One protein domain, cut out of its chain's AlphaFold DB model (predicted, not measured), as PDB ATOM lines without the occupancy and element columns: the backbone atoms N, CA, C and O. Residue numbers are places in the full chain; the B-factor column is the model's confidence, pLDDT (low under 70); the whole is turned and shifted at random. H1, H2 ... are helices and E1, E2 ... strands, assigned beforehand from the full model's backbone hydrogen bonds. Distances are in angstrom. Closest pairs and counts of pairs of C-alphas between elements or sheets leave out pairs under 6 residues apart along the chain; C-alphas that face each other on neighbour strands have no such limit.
ATOM      1  N   THR A 174     -25.449  -4.126  13.744       70.25
ATOM      2  CA  THR A 174     -26.067  -4.970  14.768       70.25
ATOM      3  C   THR A 174     -25.561  -4.569  16.148       70.25
ATOM      4  O   THR A 174     -24.356  -4.477  16.377       70.25
ATOM      5  N   LEU A 175     -26.487  -4.331  17.074       75.81
ATOM      6  CA  LEU A 175     -26.209  -4.153  18.491       75.81
ATOM      7  C   LEU A 175     -26.738  -5.367  19.252       75.81
ATOM      8  O   LEU A 175     -27.946  -5.530  19.415       75.81
ATOM      9  N   ASN A 176     -25.821  -6.201  19.729       75.38
ATOM     10  CA  ASN A 176     -26.138  -7.387  20.521       75.38
ATOM     11  C   ASN A 176     -26.318  -7.012  21.992       75.38
ATOM     12  O   ASN A 176     -25.474  -6.326  22.565       75.38
ATOM     13  N   ILE A 177     -27.391  -7.481  22.608       70.25
ATOM     14  CA  ILE A 177     -27.671  -7.325  24.030       70.25
ATOM     15  C   ILE A 177     -27.239  -8.605  24.727       70.25
ATOM     16  O   ILE A 177     -27.791  -9.671  24.469       70.25
ATOM     17  N   TYR A 178     -26.259  -8.504  25.616       69.44
ATOM     18  CA  TYR A 178     -25.685  -9.657  26.303       69.44
ATOM     19  C   TYR A 178     -26.343  -9.919  27.652       69.44
ATOM     20  O   TYR A 178     -26.869  -9.008  28.299       69.44
ATOM     21  N   ASN A 179     -26.281 -11.173  28.099       67.12
ATOM     22  CA  ASN A 179     -26.729 -11.537  29.432       67.12
ATOM     23  C   ASN A 179     -25.815 -10.900  30.497       67.12
ATOM     24  O   ASN A 179     -24.610 -11.155  30.474       67.12
ATOM     25  N   PRO A 180     -26.370 -10.148  31.472       62.62
ATOM     26  CA  PRO A 180     -25.587  -9.493  32.522       62.62
ATOM     27  C   PRO A 180     -24.675 -10.445  33.313       62.62
ATOM     28  O   PRO A 180     -23.640 -10.028  33.825       62.62
ATOM     29  N   ARG A 181     -25.061 -11.725  33.436       54.16
ATOM     30  CA  ARG A 181     -24.328 -12.755  34.194       54.16
ATOM     31  C   ARG A 181     -23.462 -13.665  33.325       54.16
ATOM     32  O   ARG A 181     -22.610 -14.363  33.860       54.16
ATOM     33  N   ASN A 182     -23.691 -13.694  32.012       61.97
ATOM     34  CA  ASN A 182     -22.920 -14.516  31.082       61.97
ATOM     35  C   ASN A 182     -22.749 -13.784  29.737       61.97
ATOM     36  O   ASN A 182     -23.604 -13.917  28.859       61.97
ATOM     37  N   PRO A 183     -21.647 -13.037  29.552       58.94
ATOM     38  CA  PRO A 183     -21.408 -12.236  28.351       58.94
ATOM     39  C   PRO A 183     -21.347 -13.039  27.043       58.94
ATOM     40  O   PRO A 183     -21.470 -12.451  25.975       58.94
ATOM     41  N   ASN A 184     -21.198 -14.367  27.107       57.62
ATOM     42  CA  ASN A 184     -21.185 -15.233  25.923       57.62
ATOM     43  C   ASN A 184     -22.594 -15.541  25.386       57.62
ATOM     44  O   ASN A 184     -22.726 -16.132  24.319       57.62
ATOM     45  N   ILE A 185     -23.651 -15.161  26.115       50.31
ATOM     46  CA  ILE A 185     -25.043 -15.374  25.711       50.31
ATOM     47  C   ILE A 185     -25.629 -14.054  25.212       50.31
ATOM     48  O   ILE A 185     -25.757 -13.091  25.974       50.31
ATOM     49  N   ILE A 186     -26.040 -14.037  23.946       56.44
ATOM     50  CA  ILE A 186     -26.803 -12.940  23.346       56.44
ATOM     51  C   ILE A 186     -28.283 -13.154  23.685       56.44
ATOM     52  O   ILE A 186     -28.854 -14.196  23.383       56.44
ATOM     53  N   LEU A 187     -28.895 -12.183  24.359       49.78
ATOM     54  CA  LEU A 187     -30.306 -12.195  24.747       49.78
ATOM     55  C   LEU A 187     -31.222 -11.598  23.679       49.78
ATOM     56  O   LEU A 187     -32.389 -11.968  23.604       49.78
ATOM     57  N   ASP A 188     -30.714 -10.629  22.922       55.53
ATOM     58  CA  ASP A 188     -31.452  -9.914  21.883       55.53
ATOM     59  C   ASP A 188     -30.452  -9.252  20.920       55.53
ATOM     60  O   ASP A 188     -29.310  -8.985  21.300       55.53
ATOM     61  N   SER A 189     -30.850  -8.990  19.678       68.69
ATOM     62  CA  SER A 189     -30.013  -8.328  18.668       68.69
ATOM     63  C   SER A 189     -30.821  -7.270  17.934       68.69
ATOM     64  O   SER A 189     -31.797  -7.562  17.247       68.69
ATOM     65  N   ILE A 190     -30.406  -6.012  18.068       67.12
ATOM     66  CA  ILE A 190     -31.141  -4.864  17.545       67.12
ATOM     67  C   ILE A 190     -30.345  -4.215  16.419       67.12
ATOM     68  O   ILE A 190     -29.224  -3.753  16.613       67.12
ATOM     69  N   ASN A 191     -30.967  -4.074  15.249       67.81
ATOM     70  CA  ASN A 191     -30.395  -3.278  14.164       67.81
ATOM     71  C   ASN A 191     -30.489  -1.779  14.484       67.81
ATOM     72  O   ASN A 191     -31.587  -1.235  14.693       67.81
ATOM     73  N   VAL A 192     -29.343  -1.104  14.509       74.31
ATOM     74  CA  VAL A 192     -29.185   0.306  14.880       74.31
ATOM     75  C   VAL A 192     -28.500   1.110  13.774       74.31
ATOM     76  O   VAL A 192     -27.719   0.593  12.978       74.31
ATOM     77  N   ARG A 193     -28.803   2.411  13.740       74.75
ATOM     78  CA  ARG A 193     -28.187   3.405  12.848       74.75
ATOM     79  C   ARG A 193     -27.449   4.432  13.691       74.75
ATOM     80  O   ARG A 193     -27.914   5.550  13.889       74.75
ATOM     81  N   ILE A 194     -26.353   3.977  14.278       79.94
ATOM     82  CA  ILE A 194     -25.465   4.772  15.120       79.94
ATOM     83  C   ILE A 194     -24.020   4.435  14.746       79.94
ATOM     84  O   ILE A 194     -23.759   3.364  14.188       79.94
ATOM     85  N   ASP A 195     -23.073   5.338  14.990       80.81
ATOM     86  CA  ASP A 195     -21.676   5.037  14.680       80.81
ATOM     87  C   ASP A 195     -21.144   3.859  15.493       80.81
ATOM     88  O   ASP A 195     -21.542   3.635  16.636       80.81
ATOM     89  N   ASN A 196     -20.219   3.102  14.885       81.00
ATOM     90  CA  ASN A 196     -19.660   1.887  15.495       81.00
ATOM     91  C   ASN A 196     -18.983   2.186  16.831       81.00
ATOM     92  O   ASN A 196     -18.960   1.345  17.721       81.00
ATOM     93  N   ILE A 197     -18.493   3.414  16.974       83.12
ATOM     94  CA  ILE A 197     -17.853   3.933  18.174       83.12
ATOM     95  C   ILE A 197     -18.796   3.855  19.397       83.12
ATOM     96  O   ILE A 197     -18.336   3.592  20.507       83.12
ATOM     97  N   TYR A 198     -20.113   4.004  19.206       85.06
ATOM     98  CA  TYR A 198     -21.096   3.990  20.297       85.06
ATOM     99  C   TYR A 198     -21.602   2.592  20.663       85.06
ATOM    100  O   TYR A 198     -22.082   2.399  21.778       85.06
ATOM    101  N   ILE A 199     -21.516   1.617  19.751       84.31
ATOM    102  CA  ILE A 199     -22.123   0.290  19.940       84.31
ATOM    103  C   ILE A 199     -21.569  -0.409  21.194       84.31
ATOM    104  O   ILE A 199     -22.379  -0.737  22.062       84.31
ATOM    105  N   PRO A 200     -20.242  -0.542  21.395       83.75
ATOM    106  CA  PRO A 200     -19.704  -1.205  22.583       83.75
ATOM    107  C   PRO A 200     -20.088  -0.505  23.891       83.75
ATOM    108  O   PRO A 200     -20.324  -1.159  24.904       83.75
ATOM    109  N   ILE A 201     -20.179   0.831  23.873       86.44
ATOM    110  CA  ILE A 201     -20.551   1.635  25.045       86.44
ATOM    111  C   ILE A 201     -22.006   1.353  25.428       86.44
ATOM    112  O   ILE A 201     -22.313   1.113  26.594       86.44
ATOM    113  N   ILE A 202     -22.902   1.336  24.440       86.94
ATOM    114  CA  ILE A 202     -24.330   1.097  24.660       86.94
ATOM    115  C   ILE A 202     -24.579  -0.352  25.100       86.94
ATOM    116  O   ILE A 202     -25.375  -0.577  26.007       86.94
ATOM    117  N   GLN A 203     -23.885  -1.333  24.516       85.81
ATOM    118  CA  GLN A 203     -23.999  -2.744  24.914       85.81
ATOM    119  C   GLN A 203     -23.591  -2.968  26.375       85.81
ATOM    120  O   GLN A 203     -24.284  -3.672  27.117       85.81
ATOM    121  N   ASP A 204     -22.495  -2.338  26.798       84.56
ATOM    122  CA  ASP A 204     -21.992  -2.425  28.167       84.56
ATOM    123  C   ASP A 204     -22.983  -1.815  29.169       84.56
ATOM    124  O   ASP A 204     -23.353  -2.464  30.146       84.56
ATOM    125  N   VAL A 205     -23.495  -0.610  28.895       87.19
ATOM    126  CA  VAL A 205     -24.469   0.054  29.782       87.19
ATOM    127  C   VAL A 205     -25.803  -0.703  29.819       87.19
ATOM    128  O   VAL A 205     -26.389  -0.879  30.888       87.19
ATOM    129  N   ILE A 206     -26.296  -1.206  28.681       83.88
ATOM    130  CA  ILE A 206     -27.572  -1.936  28.652       83.88
ATOM    131  C   ILE A 206     -27.491  -3.225  29.471       83.88
ATOM    132  O   ILE A 206     -28.396  -3.511  30.254       83.88
ATOM    133  N   SER A 207     -26.415  -3.993  29.307       79.12
ATOM    134  CA  SER A 207     -26.246  -5.264  30.016       79.12
ATOM    135  C   SER A 207     -25.969  -5.067  31.509       79.12
ATOM    136  O   SER A 207     -26.561  -5.766  32.326       79.12
ATOM    137  N   LYS A 208     -25.120  -4.108  31.895       80.31
ATOM    138  CA  LYS A 208     -24.690  -3.953  33.296       80.31
ATOM    139  C   LYS A 208     -25.575  -3.045  34.140       80.31
ATOM    140  O   LYS A 208     -25.603  -3.210  35.355       80.31
ATOM    141  N   GLU A 209     -26.278  -2.094  33.528       80.38
ATOM    142  CA  GLU A 209     -26.990  -1.040  34.263       80.38
ATOM    143  C   GLU A 209     -28.502  -1.059  33.970       80.38
ATOM    144  O   GLU A 209     -29.303  -1.013  34.905       80.38
ATOM    145  N   TYR A 210     -28.926  -1.227  32.707       81.06
ATOM    146  CA  TYR A 210     -30.354  -1.193  32.329       81.06
ATOM    147  C   TYR A 210     -31.111  -2.513  32.561       81.06
ATOM    148  O   TYR A 210     -32.264  -2.493  33.003       81.06
ATOM    149  N   LEU A 211     -30.497  -3.662  32.256       76.19
ATOM    150  CA  LEU A 211     -31.088  -5.000  32.418       76.19
ATOM    151  C   LEU A 211     -30.772  -5.602  33.790       76.19
ATOM    152  O   LEU A 211     -30.286  -6.727  33.909       76.19
ATOM    153  N   THR A 212     -31.063  -4.836  34.837       71.69
ATOM    154  CA  THR A 212     -30.842  -5.232  36.228       71.69
ATOM    155  C   THR A 212     -32.107  -5.069  37.062       71.69
ATOM    156  O   THR A 212     -33.012  -4.299  36.728       71.69
ATOM    157  N   THR A 213     -32.146  -5.746  38.210       64.19
ATOM    158  CA  THR A 213     -33.228  -5.619  39.199       64.19
ATOM    159  C   THR A 213     -33.290  -4.238  39.856       64.19
ATOM    160  O   THR A 213     -34.264  -3.947  40.538       64.19
ATOM    161  N   ARG A 214     -32.279  -3.375  39.649       70.25
ATOM    162  CA  ARG A 214     -32.268  -1.975  40.108       70.25
ATOM    163  C   ARG A 214     -33.247  -1.094  39.320       70.25
ATOM    164  O   ARG A 214     -33.630  -0.041  39.806       70.25
ATOM    165  N   GLN A 215     -33.662  -1.526  38.125       69.75
ATOM    166  CA  GLN A 215     -34.641  -0.838  37.274       69.75
ATOM    167  C   GLN A 215     -34.318   0.634  36.963       69.75
ATOM    168  O   GLN A 215     -35.230   1.458  36.909       69.75
ATOM    169  N   ALA A 216     -33.054   0.949  36.668       77.88
ATOM    170  CA  ALA A 216     -32.631   2.301  36.299       77.88
ATOM    171  C   ALA A 216     -33.534   2.936  35.216       77.88
ATOM    172  O   ALA A 216     -33.991   2.277  34.261       77.88
ATOM    173  N   GLY A 217     -33.822   4.225  35.400       77.12
ATOM    174  CA  GLY A 217     -34.656   5.013  34.494       77.12
ATOM    175  C   GLY A 217     -33.946   5.301  33.168       77.12
ATOM    176  O   GLY A 217     -32.723   5.257  33.080       77.12
ATOM    177  N   LYS A 218     -34.700   5.632  32.110       85.44
ATOM    178  CA  LYS A 218     -34.094   5.952  30.801       85.44
ATOM    179  C   LYS A 218     -33.148   7.165  30.865       85.44
ATOM    180  O   LYS A 218     -32.137   7.145  30.170       85.44
ATOM    181  N   ASN A 219     -33.458   8.164  31.707       84.31
ATOM    182  CA  ASN A 219     -32.612   9.354  31.908       84.31
ATOM    183  C   ASN A 219     -31.255   8.935  32.502       84.31
ATOM    184  O   ASN A 219     -30.220   9.233  31.928       84.31
ATOM    185  N   GLU A 220     -31.272   8.139  33.574       83.31
ATOM    186  CA  GLU A 220     -30.067   7.658  34.269       83.31
ATOM    187  C   GLU A 220     -29.155   6.824  33.348       83.31
ATOM    188  O   GLU A 220     -27.935   6.981  33.345       83.31
ATOM    189  N   ILE A 221     -29.745   5.984  32.491       89.69
ATOM    190  CA  ILE A 221     -28.991   5.230  31.479       89.69
ATOM    191  C   ILE A 221     -28.384   6.141  30.414       89.69
ATOM    192  O   ILE A 221     -27.267   5.897  29.954       89.69
ATOM    193  N   TYR A 222     -29.105   7.184  30.006       91.00
ATOM    194  CA  TYR A 222     -28.576   8.161  29.065       91.00
ATOM    195  C   TYR A 222     -27.392   8.933  29.657       91.00
ATOM    196  O   TYR A 222     -26.374   9.080  28.979       91.00
ATOM    197  N   ASP A 223     -27.482   9.338  30.923       85.69
ATOM    198  CA  ASP A 223     -26.404  10.032  31.630       85.69
ATOM    199  C   ASP A 223     -25.154   9.148  31.740       85.69
ATOM    200  O   ASP A 223     -24.049   9.593  31.427       85.69
ATOM    201  N   SER A 224     -25.322   7.860  32.061       86.88
ATOM    202  CA  SER A 224     -24.218   6.888  32.080       86.88
ATOM    203  C   SER A 224     -23.546   6.728  30.708       86.88
ATOM    204  O   SER A 224     -22.314   6.729  30.598       86.88
ATOM    205  N   ILE A 225     -24.335   6.679  29.626       88.81
ATOM    206  CA  ILE A 225     -23.798   6.664  28.257       88.81
ATOM    207  C   ILE A 225     -23.025   7.958  27.966       88.81
ATOM    208  O   ILE A 225     -21.948   7.887  27.373       88.81
ATOM    209  N   CYS A 226     -23.518   9.123  28.400       88.38
ATOM    210  CA  CYS A 226     -22.831  10.403  28.212       88.38
ATOM    211  C   CYS A 226     -21.490  10.449  28.950       88.38
ATOM    212  O   CYS A 226     -20.483  10.811  28.344       88.38
ATOM    213  N   VAL A 227     -21.449  10.004  30.210       85.94
ATOM    214  CA  VAL A 227     -20.213   9.914  31.003       85.94
ATOM    215  C   VAL A 227     -19.194   9.006  30.310       85.94
ATOM    216  O   VAL A 227     -18.053   9.416  30.094       85.94
ATOM    217  N   LYS A 228     -19.599   7.806  29.868       86.75
ATOM    218  CA  LYS A 228     -18.693   6.876  29.166       86.75
ATOM    219  C   LYS A 228     -18.230   7.394  27.798       86.75
ATOM    220  O   LYS A 228     -17.123   7.058  27.378       86.75
ATOM    221  N   CYS A 229     -19.037   8.201  27.105       88.94
ATOM    222  CA  CYS A 229     -18.627   8.860  25.860       88.94
ATOM    223  C   CYS A 229     -17.607   9.979  26.126       88.94
ATOM    224  O   CYS A 229     -16.578  10.028  25.453       88.94
ATOM    225  N   LEU A 230     -17.832  10.808  27.154       87.19
ATOM    226  CA  LEU A 230     -16.915  11.879  27.559       87.19
ATOM    227  C   LEU A 230     -15.554  11.340  28.008       87.19
ATOM    228  O   LEU A 230     -14.529  11.842  27.559       87.19
ATOM    229  N   MET A 231     -15.523  10.263  28.802       83.19
ATOM    230  CA  MET A 231     -14.268   9.608  29.214       83.19
ATOM    231  C   MET A 231     -13.445   9.076  28.033       83.19
ATOM    232  O   MET A 231     -12.243   8.857  28.158       83.19
ATOM    233  N   LYS A 232     -14.089   8.853  26.884       83.94
ATOM    234  CA  LYS A 232     -13.456   8.412  25.641       83.94
ATOM    235  C   LYS A 232     -13.283   9.544  24.618       83.94
ATOM    236  O   LYS A 232     -12.924   9.257  23.480       83.94
ATOM    237  N   ASN A 233     -13.516  10.802  25.007       87.75
ATOM    238  CA  ASN A 233     -13.452  11.994  24.149       87.75
ATOM    239  C   ASN A 233     -14.357  11.921  22.901       87.75
ATOM    240  O   ASN A 233     -13.997  12.409  21.832       87.75
ATOM    241  N   ILE A 234     -15.537  11.305  23.023       89.38
ATOM    242  CA  ILE A 234     -16.527  11.174  21.941       89.38
ATOM    243  C   ILE A 234     -17.767  12.013  22.296       89.38
ATOM    244  O   ILE A 234     -18.225  11.951  23.441       89.38
ATOM    245  N   PRO A 235     -18.353  12.776  21.352       86.88
ATOM    246  CA  PRO A 235     -19.578  13.529  21.614       86.88
ATOM    247  C   PRO A 235     -20.751  12.582  21.931       86.88
ATOM    248  O   PRO A 235     -20.895  11.556  21.275       86.88
ATOM    249  N   PRO A 236     -21.617  12.884  22.911       86.81
ATOM    250  CA  PRO A 236     -22.699  11.981  23.287       86.81
ATOM    251  C   PRO A 236     -23.769  11.858  22.185       86.81
ATOM    252  O   PRO A 236     -24.077  12.835  21.492       86.81
ATOM    253  N   PRO A 237     -24.399  10.677  22.025       88.62
ATOM    254  CA  PRO A 237     -25.493  10.502  21.079       88.62
ATOM    255  C   PRO A 237     -26.746  11.267  21.526       88.62
ATOM    256  O   PRO A 237     -26.928  11.587  22.700       88.62
ATOM    257  N   LYS A 238     -27.670  11.534  20.595       89.00
ATOM    258  CA  LYS A 238     -28.941  12.204  20.923       89.00
ATOM    259  C   LYS A 238     -29.788  11.342  21.867       89.00
ATOM    260  O   LYS A 238     -30.041  10.172  21.576       89.00
ATOM    261  N   MET A 239     -30.316  11.952  22.929       85.31
ATOM    262  CA  MET A 239     -31.175  11.314  23.940       85.31
ATOM    263  C   MET A 239     -32.330  10.510  23.333       85.31
ATOM    264  O   MET A 239     -32.537   9.341  23.659       85.31
ATOM    265  N   ILE A 240     -33.028  11.092  22.353       85.50
ATOM    266  CA  ILE A 240     -34.160  10.437  21.689       85.50
ATOM    267  C   ILE A 240     -33.771   9.148  20.949       85.50
ATOM    268  O   ILE A 240     -34.582   8.227  20.840       85.50
ATOM    269  N   THR A 241     -32.531   9.054  20.462       84.75
ATOM    270  CA  THR A 241     -32.014   7.862  19.779       84.75
ATOM    271  C   THR A 241     -31.829   6.720  20.770       84.75
ATOM    272  O   THR A 241     -32.245   5.596  20.488       84.75
ATOM    273  N   ILE A 242     -31.275   7.011  21.949       88.19
ATOM    274  CA  ILE A 242     -31.111   6.026  23.021       88.19
ATOM    275  C   ILE A 242     -32.475   5.579  23.550       88.19
ATOM    276  O   ILE A 242     -32.683   4.395  23.776       88.19
ATOM    277  N   TYR A 243     -33.452   6.477  23.658       87.56
ATOM    278  CA  TYR A 243     -34.768   6.133  24.215       87.56
ATOM    279  C   TYR A 243     -35.514   5.161  23.322       87.56
ATOM    280  O   TYR A 243     -35.970   4.115  23.782       87.56
ATOM    281  N   LYS A 244     -35.543   5.469  22.024       82.88
ATOM    282  CA  LYS A 244     -36.112   4.582  21.010       82.88
ATOM    283  C   LYS A 244     -35.379   3.246  20.942       82.88
ATOM    284  O   LYS A 244     -35.999   2.240  20.626       82.88
ATOM    285  N   LEU A 245     -34.077   3.217  21.220       84.69
ATOM    286  CA  LEU A 245     -33.304   1.978  21.293       84.69
ATOM    287  C   LEU A 245     -33.707   1.145  22.520       84.69
ATOM    288  O   LEU A 245     -33.992  -0.038  22.374       84.69
ATOM    289  N   LEU A 246     -33.816   1.763  23.698       83.44
ATOM    290  CA  LEU A 246     -34.230   1.106  24.944       83.44
ATOM    291  C   LEU A 246     -35.676   0.582  24.912       83.44
ATOM    292  O   LEU A 246     -35.989  -0.386  25.608       83.44
ATOM    293  N   ASP A 247     -36.546   1.210  24.117       80.94
ATOM    294  CA  ASP A 247     -37.926   0.761  23.876       80.94
ATOM    295  C   ASP A 247     -38.023  -0.427  22.919       80.94
ATOM    296  O   ASP A 247     -39.014  -1.151  22.943       80.94
ATOM    297  N   ARG A 248     -36.996  -0.644  22.095       76.12
ATOM    298  CA  ARG A 248     -36.929  -1.763  21.146       76.12
ATOM    299  C   ARG A 248     -36.353  -3.040  21.751       76.12
ATOM    300  O   ARG A 248     -36.381  -4.062  21.078       76.12
ATOM    301  N   VAL A 249     -35.834  -2.982  22.977       73.88
ATOM    302  CA  VAL A 249     -35.377  -4.169  23.712       73.88
ATOM    303  C   VAL A 249     -36.566  -5.088  23.955       73.88
ATOM    304  O   VAL A 249     -37.596  -4.620  24.445       73.88
ATOM    305  N   ASN A 250     -36.413  -6.380  23.645       65.94
ATOM    306  CA  ASN A 250     -37.481  -7.368  23.765       65.94
ATOM    307  C   ASN A 250     -38.221  -7.241  25.123       65.94
ATOM    308  O   ASN A 250     -37.588  -7.373  26.182       65.94
ATOM    309  N   PRO A 251     -39.552  -7.011  25.118       64.56
ATOM    310  CA  PRO A 251     -40.351  -6.871  26.333       64.56
ATOM    311  C   PRO A 251     -40.213  -8.045  27.313       64.56
ATOM    312  O   PRO A 251     -40.213  -7.819  28.520       64.56
ATOM    313  N   GLN A 252     -40.022  -9.271  26.815       52.66
ATOM    314  CA  GLN A 252     -39.818 -10.480  27.622       52.66
ATOM    315  C   GLN A 252     -38.442 -10.488  28.305       52.66
ATOM    316  O   GLN A 252     -38.323 -10.838  29.477       52.66
ATOM    317  N   VAL A 253     -37.389 -10.054  27.602       57.16
ATOM    318  CA  VAL A 253     -36.042  -9.904  28.183       57.16
ATOM    319  C   VAL A 253     -36.053  -8.803  29.243       57.16
ATOM    320  O   VAL A 253     -35.503  -8.977  30.332       57.16
ATOM    321  N   LYS A 254     -36.739  -7.693  28.944       65.19
ATOM    322  CA  LYS A 254     -36.920  -6.556  29.847       65.19
ATOM    323  C   LYS A 254     -37.691  -6.957  31.107       65.19
ATOM    324  O   LYS A 254     -37.232  -6.630  32.196       65.19
ATOM    325  N   SER A 255     -38.810  -7.677  30.992       59.25
ATOM    326  CA  SER A 255     -39.620  -8.094  32.145       59.25
ATOM    327  C   SER A 255     -38.899  -9.138  33.002       59.25
ATOM    328  O   SER A 255     -38.807  -8.965  34.216       59.25
ATOM    329  N   ARG A 256     -38.291 -10.157  32.380       58.53
ATOM    330  CA  ARG A 256     -37.599 -11.251  33.077       58.53
ATOM    331  C   ARG A 256     -36.409 -10.775  33.907       58.53
ATOM    332  O   ARG A 256     -36.165 -11.305  34.986       58.53
ATOM    333  N   LEU A 257     -35.647  -9.804  33.398       61.38
ATOM    334  CA  LEU A 257     -34.419  -9.334  34.049       61.38
ATOM    335  C   LEU A 257     -34.629  -8.124  34.967       61.38
ATOM    336  O   LEU A 257     -33.806  -7.903  35.855       61.38
ATOM    337  N   ARG A 258     -35.720  -7.362  34.792       65.44
ATOM    338  CA  ARG A 258     -36.031  -6.192  35.635       65.44
ATOM    339  C   ARG A 258     -37.073  -6.465  36.723       65.44
ATOM    340  O   ARG A 258     -36.964  -5.880  37.798       65.44
ATOM    341  N   ASN A 259     -38.038  -7.357  36.485       56.94
ATOM    342  CA  ASN A 259     -39.191  -7.585  37.365       56.94
ATOM    343  C   ASN A 259     -39.223  -9.041  37.849       56.94
ATOM    344  O   ASN A 259     -40.008  -9.860  37.380       56.94
ATOM    345  N   SER A 260     -38.381  -9.372  38.824       50.56
ATOM    346  CA  SER A 260     -38.183 -10.748  39.300       50.56
ATOM    347  C   SER A 260     -39.376 -11.394  40.037       50.56
ATOM    348  O   SER A 260     -39.257 -12.552  40.429       50.56
ATOM    349  N   LYS A 261     -40.512 -10.702  40.242       43.84
ATOM    350  CA  LYS A 261     -41.705 -11.267  40.920       43.84
ATOM    351  C   LYS A 261     -43.068 -10.883  40.311       43.84
ATOM    352  O   LYS A 261     -43.944 -11.732  40.275       43.84
ATOM    353  N   GLU A 262     -43.253  -9.671  39.783       44.09
ATOM    354  CA  GLU A 262     -44.565  -9.218  39.256       44.09
ATOM    355  C   GLU A 262     -44.805  -9.553  37.773       44.09
ATOM    356  O   GLU A 262     -45.951  -9.664  37.341       44.09
ATOM    357  N   ALA A 263     -43.747  -9.802  36.992       39.50
ATOM    358  CA  ALA A 263     -43.887 -10.233  35.596       39.50
ATOM    359  C   ALA A 263     -44.505 -11.636  35.459       39.50
ATOM    360  O   ALA A 263     -45.043 -11.953  34.407       39.50
ATOM    361  N   ALA A 264     -44.463 -12.452  36.515       38.59
ATOM    362  CA  ALA A 264     -45.150 -13.739  36.547       38.59
ATOM    363  C   ALA A 264     -46.670 -13.596  36.755       38.59
ATOM    364  O   ALA A 264     -47.405 -14.481  36.354       38.59
TER     365      ALA A 264
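Overview. This is residues 174 to 264 of the 674 residues of a protein of Clostridium sp. DL-VIII (UniProt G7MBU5). Helix H1 makes the middle of this model, with a two-strand hairpin, E1 and E2, over one side of it and the helices H2 and H3 toward the other. H4 sits beyond H3 near the bend side of E2, touches no helix, and leads into the last residues at one end of the long axis. The printed part has 91 residues, with named elements in the order E1, E2, H1, H2, H3, H4; the two-strand sheet is antiparallel and the class is mixed, helices and strands. It is compact, with a radius of gyration of the C-alphas of 12.8 A, yet elongated, spanning 42 by 24 by 22 A.

Arrangement. Start at the hairpin of E1, residues 174 to 179, and E2, residues 182 to 192, where N 177 and O 188 are 2.8 A apart, within hydrogen-bond range. E2 bends by 69 degrees at residue 185. From E1 look to H1, residues 199 to 210: the closest C-alphas, Tyr 178 and Ser 207, are 5.8 A apart. H1 touches H2, residues 218 to 230, closest at C-alphas Tyr 210 and Ile 221, 6.6 A, at a steep tilt of 42 degrees, opposite ways, a helical hairpin. With residues 218 to 222 alone, H2 touches H3, residues 239 to 247, closest at C-alphas Tyr 222 and Met 239, 6.6 A, at a steep tilt of 57 degrees, opposite ways. For H4, residues 251 to 258, the closest C-alphas with E2 are Val 253 and Leu 187, 7.1 A; H4 and H2 are apart. In H1, H2, H3 and H4 every O i to N i+4 pair is within hydrogen-bond range.

Along the chain. Find C-alpha 174 at (-26.067, -4.970, 14.768), where E1 begins. E2 measures 22.8 A, H1 14.9 A and H2 18.5 A; H4 ends at C-alpha 258, (-36.031, -6.192, 35.635).

Size, cuts and confidence. The C-alphas farthest apart, Asn 233 and Ala 264, are 42.7 A apart. The printed part has no cut and no long link. Mean pLDDT of the printed part is 74.4; residues 178 to 191, 213, 215 and 250 to 264 are under 70.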